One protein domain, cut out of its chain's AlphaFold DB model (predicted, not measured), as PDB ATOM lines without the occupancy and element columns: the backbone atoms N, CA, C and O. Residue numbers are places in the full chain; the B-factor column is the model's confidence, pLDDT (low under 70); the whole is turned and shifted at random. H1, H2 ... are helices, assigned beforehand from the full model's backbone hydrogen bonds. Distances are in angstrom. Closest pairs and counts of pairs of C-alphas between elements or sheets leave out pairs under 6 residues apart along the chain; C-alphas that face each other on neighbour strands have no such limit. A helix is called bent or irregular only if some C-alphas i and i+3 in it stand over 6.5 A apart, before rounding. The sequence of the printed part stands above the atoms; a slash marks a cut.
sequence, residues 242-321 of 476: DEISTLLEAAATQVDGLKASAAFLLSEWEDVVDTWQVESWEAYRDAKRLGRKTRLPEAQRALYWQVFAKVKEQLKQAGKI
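AT A GLANCE: This is residues 242 to 321 of the 476 residues of the protein "DNA helicase" of Bordetella pertussis 2356847 (UniProt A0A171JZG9). The long helix H4 is the spine of a small helical body, with H1 packed on one side of it, H3 on the other, and H2 crossing between those two sides. The helices cross at wide angles, and a long loop, residues 287 to 297, leads from H3 back to the start of H4. The printed part has 80 residues with four named helices, H1, H2, H3 and H4 in chain order, and no named strand; the class is all helix. The whole is compact, with a radius of gyration of the C-alphas of 11.8 A and spans of 33 by 25 by 21 A.

IN THESE COORDINATES: H4, residues 298 to 317, runs 28.3 A from C-alpha 298 at (-44.037, 43.736, -25.704) to C-alpha 317 at (-29.808, 21.336, -15.970). H2, residues 262 to 276, is 20.0 A long and irregular, but only just: C-alphas 271 and 274 are 6.8 A apart. H1, residues 242 to 252, begins with C-alpha 242 at (-24.721, 36.068, -7.518) and is 15.2 A long. H3 is residues 281 to 286.

HOW THE PARTS SIT: H4 is the hub and touches the three other helices. With residues 304 to 311 alone it touches H1, at a steep tilt of 51 degrees, opposite ways; the closest C-alphas, of Ala 251 and Val 307, are 5.2 A apart. With residues 298 to 305 alone it touches H3, at a steep tilt of 50 degrees, opposite ways; the closest C-alphas are those of Trp 281 and Trp 305, 6.4 A. H2 and H4 only just touch, with 3 pairs of C-alphas within 8 A, and are about perpendicular at 74 degrees; the closest are Trp 269 and Phe 308, 7.2 A. H2, with residues 262 to 266 alone, touches H1, about perpendicular at 75 degrees, closest at the C-alphas of Ser 245 and Leu 266, 6.0 A. H1 and H3 are apart. Every O i to N i+4 pair is within hydrogen-bond range in H1 and H3, against 9 of 11 in H2 and 15 of 16 in H4.

THE WHOLE: The C-alphas farthest apart, of Lys 293 and Gly 319, are 34.8 A apart. The printed part has no cut. The link from H3 to H4 is long, with 11 residues. The mean pLDDT of the printed part is 93.0, and no printed residue is under 70.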
ATOM      1  N   ASP A 242     -25.886  35.837  -6.649       95.31
ATOM      2  CA  ASP A 242     -24.721  36.068  -7.518       95.31
ATOM      3  C   ASP A 242     -24.672  35.108  -8.715       95.31
ATOM      4  O   ASP A 242     -24.353  35.509  -9.839       95.31
ATOM      5  N   GLU A 243     -25.010  33.832  -8.499       96.06
ATOM      6  CA  GLU A 243     -25.111  32.848  -9.577       96.06
ATOM      7  C   GLU A 243     -26.214  33.237 -10.565       96.06
ATOM      8  O   GLU A 243     -25.972  33.252 -11.771       96.06
ATOM      9  N   ILE A 244     -27.402  33.601 -10.072       96.88
ATOM     10  CA  ILE A 244     -28.526  34.042 -10.911       96.88
ATOM     11  C   ILE A 244     -28.144  35.300 -11.699       96.88
ATOM     12  O   ILE A 244     -28.354  35.335 -12.912       96.88
ATOM     13  N   SER A 245     -27.538  36.298 -11.051       96.19
ATOM     14  CA  SER A 245     -27.084  37.529 -11.708       96.19
ATOM     15  C   SER A 245     -26.087  37.224 -12.828       96.19
ATOM     16  O   SER A 245     -26.242  37.704 -13.951       96.19
ATOM     17  N   THR A 246     -25.117  36.346 -12.563       96.25
ATOM     18  CA  THR A 246     -24.115  35.929 -13.555       96.25
ATOM     19  C   THR A 246     -24.759  35.209 -14.744       96.25
ATOM     20  O   THR A 246     -24.413  35.475 -15.897       96.25
ATOM     21  N   LEU A 247     -25.716  34.308 -14.494       96.50
ATOM     22  CA  LEU A 247     -26.446  33.600 -15.552       96.50
ATOM     23  C   LEU A 247     -27.298  34.561 -16.391       96.50
ATOM     24  O   LEU A 247     -27.323  34.437 -17.616       96.50
ATOM     25  N   LEU A 248     -27.956  35.537 -15.757       96.81
ATOM     26  CA  LEU A 248     -28.745  36.567 -16.436       96.81
ATOM     27  C   LEU A 248     -27.875  37.430 -17.353       96.81
ATOM     28  O   LEU A 248     -28.233  37.632 -18.512       96.81
ATOM     29  N   GLU A 249     -26.723  37.896 -16.873       94.88
ATOM     30  CA  GLU A 249     -25.772  38.670 -17.679       94.88
ATOM     31  C   GLU A 249     -25.231  37.844 -18.854       94.88
ATOM     32  O   GLU A 249     -25.269  38.283 -20.008       94.88
ATOM     33  N   ALA A 250     -24.802  36.607 -18.590       94.56
ATOM     34  CA  ALA A 250     -24.286  35.709 -19.619       94.56
ATOM     35  C   ALA A 250     -25.346  35.357 -20.676       94.56
ATOM     36  O   ALA A 250     -25.022  35.238 -21.860       94.56
ATOM     37  N   ALA A 251     -26.611  35.201 -20.285       95.12
ATOM     38  CA  ALA A 251     -27.710  34.957 -21.211       95.12
ATOM     39  C   ALA A 251     -28.095  36.224 -21.996       95.12
ATOM     40  O   ALA A 251     -28.365  36.125 -23.192       95.12
ATOM     41  N   ALA A 252     -28.047  37.407 -21.377       94.75
ATOM     42  CA  ALA A 252     -28.353  38.679 -22.030       94.75
ATOM     43  C   ALA A 252     -27.378  39.025 -23.165       94.75
ATOM     44  O   ALA A 252     -27.811  39.527 -24.199       94.75
ATOM     45  N   THR A 253     -26.088  38.699 -23.023       92.62
ATOM     46  CA  THR A 253     -25.089  38.915 -24.096       92.62
ATOM     47  C   THR A 253     -25.350  38.099 -25.366       92.62
ATOM     48  O   THR A 253     -24.792  38.408 -26.413       92.62
ATOM     49  N   GLN A 254     -26.195  37.070 -25.287       91.81
ATOM     50  CA  GLN A 254     -26.516  36.176 -26.403       91.81
ATOM     51  C   GLN A 254     -27.832  36.538 -27.101       91.81
ATOM     52  O   GLN A 254     -28.225  35.852 -28.043       91.81
ATOM     53  N   VAL A 255     -28.526  37.581 -26.637       92.06
ATOM     54  CA  VAL A 255     -29.789  38.048 -27.213       92.06
ATOM     55  C   VAL A 255     -29.554  39.366 -27.942       92.06
ATOM     56  O   VAL A 255     -29.405  40.427 -27.330       92.06
ATOM     57  N   ASP A 256     -29.555  39.302 -29.271       87.88
ATOM     58  CA  ASP A 256     -29.371  40.476 -30.119       87.88
ATOM     59  C   ASP A 256     -30.480  41.516 -29.897       87.88
ATOM     60  O   ASP A 256     -31.675  41.219 -29.894       87.88
ATOM     61  N   GLY A 257     -30.079  42.779 -29.733       82.50
ATOM     62  CA  GLY A 257     -31.001  43.907 -29.572       82.50
ATOM     63  C   GLY A 257     -31.505  44.148 -28.144       82.50
ATOM     64  O   GLY A 257     -32.228  45.127 -27.924       82.50
ATOM     65  N   LEU A 258     -31.104  43.331 -27.164       86.81
ATOM     66  CA  LEU A 258     -31.428  43.566 -25.760       86.81
ATOM     67  C   LEU A 258     -30.489  44.621 -25.154       86.81
ATOM     68  O   LEU A 258     -29.297  44.397 -24.965       86.81
ATOM     69  N   LYS A 259     -31.042  45.789 -24.812       76.62
ATOM     70  CA  LYS A 259     -30.345  46.829 -24.038       76.62
ATOM     71  C   LYS A 259     -30.906  46.855 -22.621       76.62
ATOM     72  O   LYS A 259     -31.810  47.635 -22.328       76.62
ATOM     73  N   ALA A 260     -30.387  45.982 -21.767       78.25
ATOM     74  CA  ALA A 260     -30.815  45.855 -20.380       78.25
ATOM     75  C   ALA A 260     -29.657  46.130 -19.419       78.25
ATOM     76  O   ALA A 260     -28.535  45.694 -19.665       78.25
ATOM     77  N   SER A 261     -29.922  46.826 -18.313       89.38
ATOM     78  CA  SER A 261     -28.974  46.864 -17.197       89.38
ATOM     79  C   SER A 261     -29.070  45.564 -16.397       89.38
ATOM     80  O   SER A 261     -30.165  45.018 -16.233       89.38
ATOM     81  N   ALA A 262     -27.944  45.090 -15.858       89.12
ATOM     82  CA  ALA A 262     -27.909  43.907 -14.993       89.12
ATOM     83  C   ALA A 262     -28.876  44.044 -13.802       89.12
ATOM     84  O   ALA A 262     -29.688  43.159 -13.551       89.12
ATOM     85  N   ALA A 263     -28.895  45.219 -13.161       91.88
ATOM     86  CA  ALA A 263     -29.826  45.526 -12.076       91.88
ATOM     87  C   ALA A 263     -31.304  45.409 -12.499       91.88
ATOM     88  O   ALA A 263     -32.135  44.923 -11.736       91.88
ATOM     89  N   PHE A 264     -31.648  45.826 -13.725       92.50
ATOM     90  CA  PHE A 264     -33.012  45.669 -14.222       92.50
ATOM     91  C   PHE A 264     -33.351  44.197 -14.471       92.50
ATOM     92  O   PHE A 264     -34.420  43.765 -14.045       92.50
ATOM     93  N   LEU A 265     -32.454  43.437 -15.113       94.12
ATOM     94  CA  LEU A 265     -32.636  42.001 -15.359       94.12
ATOM     95  C   LEU A 265     -32.870  41.233 -14.066       94.12
ATOM     96  O   LEU A 265     -33.846  40.490 -13.986       94.12
ATOM     97  N   LEU A 266     -32.017  41.456 -13.064       94.88
ATOM     98  CA  LEU A 266     -32.136  40.818 -11.760       94.88
ATOM     99  C   LEU A 266     -33.452  41.206 -11.083       94.88
ATOM    100  O   LEU A 266     -34.219  40.326 -10.715       94.88
ATOM    101  N   SER A 267     -33.788  42.501 -11.040       93.31
ATOM    102  CA  SER A 267     -35.059  42.933 -10.446       93.31
ATOM    103  C   SER A 267     -36.269  42.310 -11.149       93.31
ATOM    104  O   SER A 267     -37.252  41.962 -10.509       93.31
ATOM    105  N   GLU A 268     -36.270  42.239 -12.484       94.44
ATOM    106  CA  GLU A 268     -37.391  41.710 -13.265       94.44
ATOM    107  C   GLU A 268     -37.492  40.189 -13.102       94.44
ATOM    108  O   GLU A 268     -38.599  39.659 -13.008       94.44
ATOM    109  N   TRP A 269     -36.350  39.504 -13.009       95.94
ATOM    110  CA  TRP A 269     -36.293  38.101 -12.629       95.94
ATOM    111  C   TRP A 269     -36.911  37.882 -11.248       95.94
ATOM    112  O   TRP A 269     -37.869  37.124 -11.139       95.94
ATOM    113  N   GLU A 270     -36.419  38.576 -10.221       94.19
ATOM    114  CA  GLU A 270     -36.840  38.384  -8.832       94.19
ATOM    115  C   GLU A 270     -38.321  38.728  -8.644       94.19
ATOM    116  O   GLU A 270     -39.092  37.858  -8.252       94.19
ATOM    117  N   ASP A 271     -38.765  39.936  -9.004       92.19
ATOM    118  CA  ASP A 271     -40.119  40.411  -8.672       92.19
ATOM    119  C   ASP A 271     -41.227  39.872  -9.586       92.19
ATOM    120  O   ASP A 271     -42.409  39.913  -9.227       92.19
ATOM    121  N   VAL A 272     -40.887  39.437 -10.805       94.19
ATOM    122  CA  VAL A 272     -41.882  39.056 -11.821       94.19
ATOM    123  C   VAL A 272     -41.751  37.589 -12.188       94.19
ATOM    124  O   VAL A 272     -42.725  36.854 -12.064       94.19
ATOM    125  N   VAL A 273     -40.581  37.150 -12.648       96.38
ATOM    126  CA  VAL A 273     -40.425  35.805 -13.221       96.38
ATOM    127  C   VAL A 273     -40.395  34.740 -12.131       96.38
ATOM    128  O   VAL A 273     -41.247  33.852 -12.125       96.38
ATOM    129  N   ASP A 274     -39.446  34.836 -11.205       96.75
ATOM    130  CA  ASP A 274     -39.235  33.860 -10.143       96.75
ATOM    131  C   ASP A 274     -40.317  33.983  -9.068       96.75
ATOM    132  O   ASP A 274     -40.981  33.000  -8.749       96.75
ATOM    133  N   THR A 275     -40.626  35.194  -8.595       94.31
ATOM    134  CA  THR A 275     -41.691  35.397  -7.595       94.31
ATOM    135  C   THR A 275     -43.033  34.791  -8.021       94.31
ATOM    136  O   THR A 275     -43.719  34.171  -7.205       94.31
ATOM    137  N   TRP A 276     -43.424  34.899  -9.295       95.62
ATOM    138  CA  TRP A 276     -44.687  34.328  -9.788       95.62
ATOM    139  C   TRP A 276     -44.550  32.931 -10.395       95.62
ATOM    140  O   TRP A 276     -45.583  32.317 -10.688       95.62
ATOM    141  N   GLN A 277     -43.319  32.419 -10.507       96.75
ATOM    142  CA  GLN A 277     -42.974  31.158 -11.168       96.75
ATOM    143  C   GLN A 277     -43.539  31.108 -12.591       96.75
ATOM    144  O   GLN A 277     -44.348  30.257 -12.957       96.75
ATOM    145  N   VAL A 278     -43.159  32.103 -13.390       96.81
ATOM    146  CA  VAL A 278     -43.620  32.265 -14.771       96.81
ATOM    147  C   VAL A 278     -42.924  31.238 -15.663       96.81
ATOM    148  O   VAL A 278     -41.703  31.265 -15.808       96.81
ATOM    149  N   GLU A 279     -43.694  30.335 -16.272       94.69
ATOM    150  CA  GLU A 279     -43.185  29.207 -17.075       94.69
ATOM    151  C   GLU A 279     -43.268  29.415 -18.594       94.69
ATOM    152  O   GLU A 279     -42.699  28.633 -19.352       94.69
ATOM    153  N   SER A 280     -43.968  30.448 -19.065       96.56
ATOM    154  CA  SER A 280     -44.222  30.640 -20.496       96.56
ATOM    155  C   SER A 280     -44.164  32.100 -20.931       96.56
ATOM    156  O   SER A 280     -44.356  33.023 -20.133       96.56
ATOM    157  N   TRP A 281     -43.939  32.294 -22.234       96.00
ATOM    158  CA  TRP A 281     -43.947  33.611 -22.866       96.00
ATOM    159  C   TRP A 281     -45.283  34.314 -22.643       96.00
ATOM    160  O   TRP A 281     -45.309  35.484 -22.276       96.00
ATOM    161  N   GLU A 282     -46.390  33.595 -22.813       96.50
ATOM    162  CA  GLU A 282     -47.742  34.121 -22.648       96.50
ATOM    163  C   GLU A 282     -47.955  34.619 -21.215       96.50
ATOM    164  O   GLU A 282     -48.434  35.734 -21.010       96.50
ATOM    165  N   ALA A 283     -47.519  33.837 -20.222       95.44
ATOM    166  CA  ALA A 283     -47.612  34.226 -18.822       95.44
ATOM    167  C   ALA A 283     -46.742  35.455 -18.508       95.44
ATOM    168  O   ALA A 283     -47.193  36.345 -17.789       95.44
ATOM    169  N   TYR A 284     -45.536  35.563 -19.080       96.38
ATOM    170  CA  TYR A 284     -44.681  36.743 -18.905       96.38
ATOM    171  C   TYR A 284     -45.229  37.987 -19.623       96.38
ATOM    172  O   TYR A 284     -45.228  39.096 -19.077       96.38
ATOM    173  N   ARG A 285     -45.751  37.818 -20.841       94.44
ATOM    174  CA  ARG A 285     -46.399  38.882 -21.617       94.44
ATOM    175  C   ARG A 285     -47.576  39.476 -20.848       94.44
ATOM    176  O   ARG A 285     -47.695  40.699 -20.812       94.44
ATOM    177  N   ASP A 286     -48.370  38.641 -20.187       92.69
ATOM    178  CA  ASP A 286     -49.583  39.064 -19.482       92.69
ATOM    179  C   ASP A 286     -49.331  39.390 -17.993       92.69
ATOM    180  O   ASP A 286     -50.222  39.886 -17.294       92.69
ATOM    181  N   ALA A 287     -48.102  39.185 -17.502       91.88
ATOM    182  CA  ALA A 287     -47.724  39.460 -16.121       91.88
ATOM    183  C   ALA A 287     -47.902  40.943 -15.755       91.88
ATOM    184  O   ALA A 287     -47.445  41.870 -16.449       91.88
ATOM    185  N   LYS A 288     -48.543  41.164 -14.600       88.69
ATOM    186  CA  LYS A 288     -48.727  42.488 -14.001       88.69
ATOM    187  C   LYS A 288     -47.443  42.915 -13.298       88.69
ATOM    188  O   LYS A 288     -46.991  42.269 -12.364       88.69
ATOM    189  N   ARG A 289     -46.895  44.056 -13.712       89.38
ATOM    190  CA  ARG A 289     -45.664  44.646 -13.158       89.38
ATOM    191  C   ARG A 289     -46.005  45.705 -12.106       89.38
ATOM    192  O   ARG A 289     -45.759  46.892 -12.311       89.38
ATOM    193  N   LEU A 290     -46.671  45.275 -11.032       83.88
ATOM    194  CA  LEU A 290     -47.117  46.155  -9.944       83.88
ATOM    195  C   LEU A 290     -45.929  46.895  -9.311       83.88
ATOM    196  O   LEU A 290     -44.847  46.338  -9.174       83.88
ATOM    197  N   GLY A 291     -46.114  48.175  -8.973       78.12
ATOM    198  CA  GLY A 291     -45.069  49.010  -8.364       78.12
ATOM    199  C   GLY A 291     -43.973  49.512  -9.318       78.12
ATOM    200  O   GLY A 291     -43.194  50.386  -8.940       78.12
ATOM    201  N   ARG A 292     -43.922  49.040 -10.573       82.31
ATOM    202  CA  ARG A 292     -42.911  49.478 -11.549       82.31
ATOM    203  C   ARG A 292     -43.346  50.751 -12.273       82.31
ATOM    204  O   ARG A 292     -44.391  50.787 -12.917       82.31
ATOM    205  N   LYS A 293     -42.500  51.785 -12.222       78.88
ATOM    206  CA  LYS A 293     -42.751  53.089 -12.870       78.88
ATOM    207  C   LYS A 293     -42.549  53.061 -14.392       78.88
ATOM    208  O   LYS A 293     -43.152  53.855 -15.106       78.88
ATOM    209  N   THR A 294     -41.724  52.144 -14.900       81.19
ATOM    210  CA  THR A 294     -41.348  52.098 -16.321       81.19
ATOM    211  C   THR A 294     -42.178  51.078 -17.091       81.19
ATOM    212  O   THR A 294     -42.148  49.877 -16.797       81.19
ATOM    213  N   ARG A 295     -42.874  51.535 -18.139       85.06
ATOM    214  CA  ARG A 295     -43.567  50.651 -19.084       85.06
ATOM    215  C   ARG A 295     -42.545  49.864 -19.908       85.06
ATOM    216  O   ARG A 295     -41.642  50.452 -20.489       85.06
ATOM    217  N   LEU A 296     -42.729  48.547 -19.993       88.31
ATOM    218  CA  LEU A 296     -41.905  47.665 -20.819       88.31
ATOM    219  C   LEU A 296     -42.706  47.210 -22.053       88.31
ATOM    220  O   LEU A 296     -43.695  46.491 -21.870       88.31
ATOM    221  N   PRO A 297     -42.334  47.646 -23.275       90.69
ATOM    222  CA  PRO A 297     -43.005  47.246 -24.513       90.69
ATOM    223  C   PRO A 297     -42.946  45.734 -24.749       90.69
ATOM    224  O   PRO A 297     -41.971  45.087 -24.376       90.69
ATOM    225  N   GLU A 298     -43.947  45.179 -25.431       92.69
ATOM    226  CA  GLU A 298     -44.037  43.736 -25.704       92.69
ATOM    227  C   GLU A 298     -42.836  43.203 -26.496       92.69
ATOM    228  O   GLU A 298     -42.264  42.185 -26.122       92.69
ATOM    229  N   ALA A 299     -42.377  43.937 -27.516       91.56
ATOM    230  CA  ALA A 299     -41.185  43.562 -28.278       91.56
ATOM    231  C   ALA A 299     -39.935  43.438 -27.388       91.56
ATOM    232  O   ALA A 299     -39.127  42.537 -27.575       91.56
ATOM    233  N   GLN A 300     -39.800  44.310 -26.382       91.44
ATOM    234  CA  GLN A 300     -38.721  44.209 -25.399       91.44
ATOM    235  C   GLN A 300     -38.958  43.033 -24.448       91.44
ATOM    236  O   GLN A 300     -38.031  42.264 -24.215       91.44
ATOM    237  N   ARG A 301     -40.191  42.829 -23.953       94.00
ATOM    238  CA  ARG A 301     -40.540  41.657 -23.128       94.00
ATOM    239  C   ARG A 301     -40.145  40.348 -23.814       94.00
ATOM    240  O   ARG A 301     -39.633  39.461 -23.143       94.00
ATOM    241  N   ALA A 302     -40.341  40.233 -25.125       95.19
ATOM    242  CA  ALA A 302     -39.974  39.033 -25.870       95.19
ATOM    243  C   ALA A 302     -38.465  38.744 -25.793       95.19
ATOM    244  O   ALA A 302     -38.075  37.595 -25.604       95.19
ATOM    245  N   LEU A 303     -37.622  39.780 -25.870       95.25
ATOM    246  CA  LEU A 303     -36.170  39.649 -25.706       95.25
ATOM    247  C   LEU A 303     -35.797  39.270 -24.265       95.25
ATOM    248  O   LEU A 303     -35.000  38.360 -24.058       95.25
ATOM    249  N   TYR A 304     -36.416  39.907 -23.265       95.50
ATOM    250  CA  TYR A 304     -36.217  39.548 -21.854       95.50
ATOM    251  C   TYR A 304     -36.608  38.094 -21.566       95.50
ATOM    252  O   TYR A 304     -35.880  37.378 -20.884       95.50
ATOM    253  N   TRP A 305     -37.721  37.623 -22.129       96.81
ATOM    254  CA  TRP A 305     -38.167  36.246 -21.947       96.81
ATOM    255  C   TRP A 305     -37.176  35.220 -22.502       96.81
ATOM    256  O   TRP A 305     -36.980  34.185 -21.874       96.81
ATOM    257  N   GLN A 306     -36.510  35.505 -23.625       96.38
ATOM    258  CA  GLN A 306     -35.463  34.617 -24.152       96.38
ATOM    259  C   GLN A 306     -34.328  34.422 -23.138       96.38
ATOM    260  O   GLN A 306     -33.870  33.297 -22.936       96.38
ATOM    261  N   VAL A 307     -33.918  35.499 -22.457       96.94
ATOM    262  CA  VAL A 307     -32.921  35.442 -21.378       96.94
ATOM    263  C   VAL A 307     -33.439  34.595 -20.221       96.94
ATOM    264  O   VAL A 307     -32.778  33.646 -19.803       96.94
ATOM    265  N   PHE A 308     -34.640  34.895 -19.724       97.50
ATOM    266  CA  PHE A 308     -35.201  34.213 -18.559       97.50
ATOM    267  C   PHE A 308     -35.440  32.724 -18.808       97.50
ATOM    268  O   PHE A 308     -35.033  31.900 -17.994       97.50
ATOM    269  N   ALA A 309     -36.025  32.359 -19.950       97.06
ATOM    270  CA  ALA A 309     -36.247  30.966 -20.326       97.06
ATOM    271  C   ALA A 309     -34.933  30.174 -20.342       97.06
ATOM    272  O   ALA A 309     -34.877  29.056 -19.827       97.06
ATOM    273  N   LYS A 310     -33.855  30.785 -20.849       96.69
ATOM    274  CA  LYS A 310     -32.528  30.176 -20.857       96.69
ATOM    275  C   LYS A 310     -31.951  29.995 -19.455       96.69
ATOM    276  O   LYS A 310     -31.428  28.925 -19.158       96.69
ATOM    277  N   VAL A 311     -32.057  31.004 -18.589       97.06
ATOM    278  CA  VAL A 311     -31.591  30.889 -17.196       97.06
ATOM    279  C   VAL A 311     -32.362  29.795 -16.457       97.06
ATOM    280  O   VAL A 311     -31.748  28.969 -15.787       97.06
ATOM    281  N   LYS A 312     -33.687  29.701 -16.639       97.12
ATOM    282  CA  LYS A 312     -34.496  28.612 -16.065       97.12
ATOM    283  C   LYS A 312     -34.038  27.236 -16.544       97.12
ATOM    284  O   LYS A 312     -33.929  26.309 -15.745       97.12
ATOM    285  N   GLU A 313     -33.740  27.097 -17.835       96.81
ATOM    286  CA  GLU A 313     -33.212  25.848 -18.383       96.81
ATOM    287  C   GLU A 313     -31.843  25.495 -17.783       96.81
ATOM    288  O   GLU A 313     -31.627  24.350 -17.387       96.81
ATOM    289  N   GLN A 314     -30.944  26.472 -17.642       97.12
ATOM    290  CA  GLN A 314     -29.628  26.277 -17.028       97.12
ATOM    291  C   GLN A 314     -29.730  25.862 -15.554       97.12
ATOM    292  O   GLN A 314     -29.038  24.933 -15.135       97.12
ATOM    293  N   LEU A 315     -30.620  26.490 -14.779       97.00
ATOM    294  CA  LEU A 315     -30.884  26.105 -13.388       97.00
ATOM    295  C   LEU A 315     -31.399  24.664 -13.295       97.00
ATOM    296  O   LEU A 315     -30.880  23.868 -12.508       97.00
ATOM    297  N   LYS A 316     -32.338  24.294 -14.174       95.94
ATOM    298  CA  LYS A 316     -32.874  22.932 -14.260       95.94
ATOM    299  C   LYS A 316     -31.797  21.905 -14.616       95.94
ATOM    300  O   LYS A 316     -31.746  20.848 -13.993       95.94
ATOM    301  N   GLN A 317     -30.931  22.203 -15.587       96.81
ATOM    302  CA  GLN A 317     -29.808  21.336 -15.970       96.81
ATOM    303  C   GLN A 317     -28.788  21.177 -14.834       96.81
ATOM    304  O   GLN A 317     -28.246  20.091 -14.644       96.81
ATOM    305  N   ALA A 318     -28.564  22.234 -14.048       96.56
ATOM    306  CA  ALA A 318     -27.700  22.205 -12.872       96.56
ATOM    307  C   ALA A 318     -28.346  21.532 -11.644       96.56
ATOM    308  O   ALA A 318     -27.681  21.379 -10.619       96.56
ATOM    309  N   GLY A 319     -29.629  21.153 -11.715       96.06
ATOM    310  CA  GLY A 319     -30.379  20.603 -10.581       96.06
ATOM    311  C   GLY A 319     -30.570  21.601  -9.434       96.06
ATOM    312  O   GLY A 319     -30.747  21.182  -8.289       96.06
ATOM    313  N   LYS A 320     -30.502  22.905  -9.726       97.81
ATOM    314  CA  LYS A 320     -30.664  23.986  -8.751       97.81
ATOM    315  C   LYS A 320     -32.064  24.580  -8.827       97.81
ATOM    316  O   LYS A 320     -32.653  24.634  -9.902       97.81
ATOM    317  N   ILE A 321     -32.561  25.051  -7.689       97.69
ATOM    318  CA  ILE A 321     -33.874  25.697  -7.570       97.69
ATOM    319  C   ILE A 321     -33.762  27.038  -6.843       97.69
ATOM    320  O   ILE A 321     -32.773  27.307  -6.158       97.69
TER     321      ILE A 321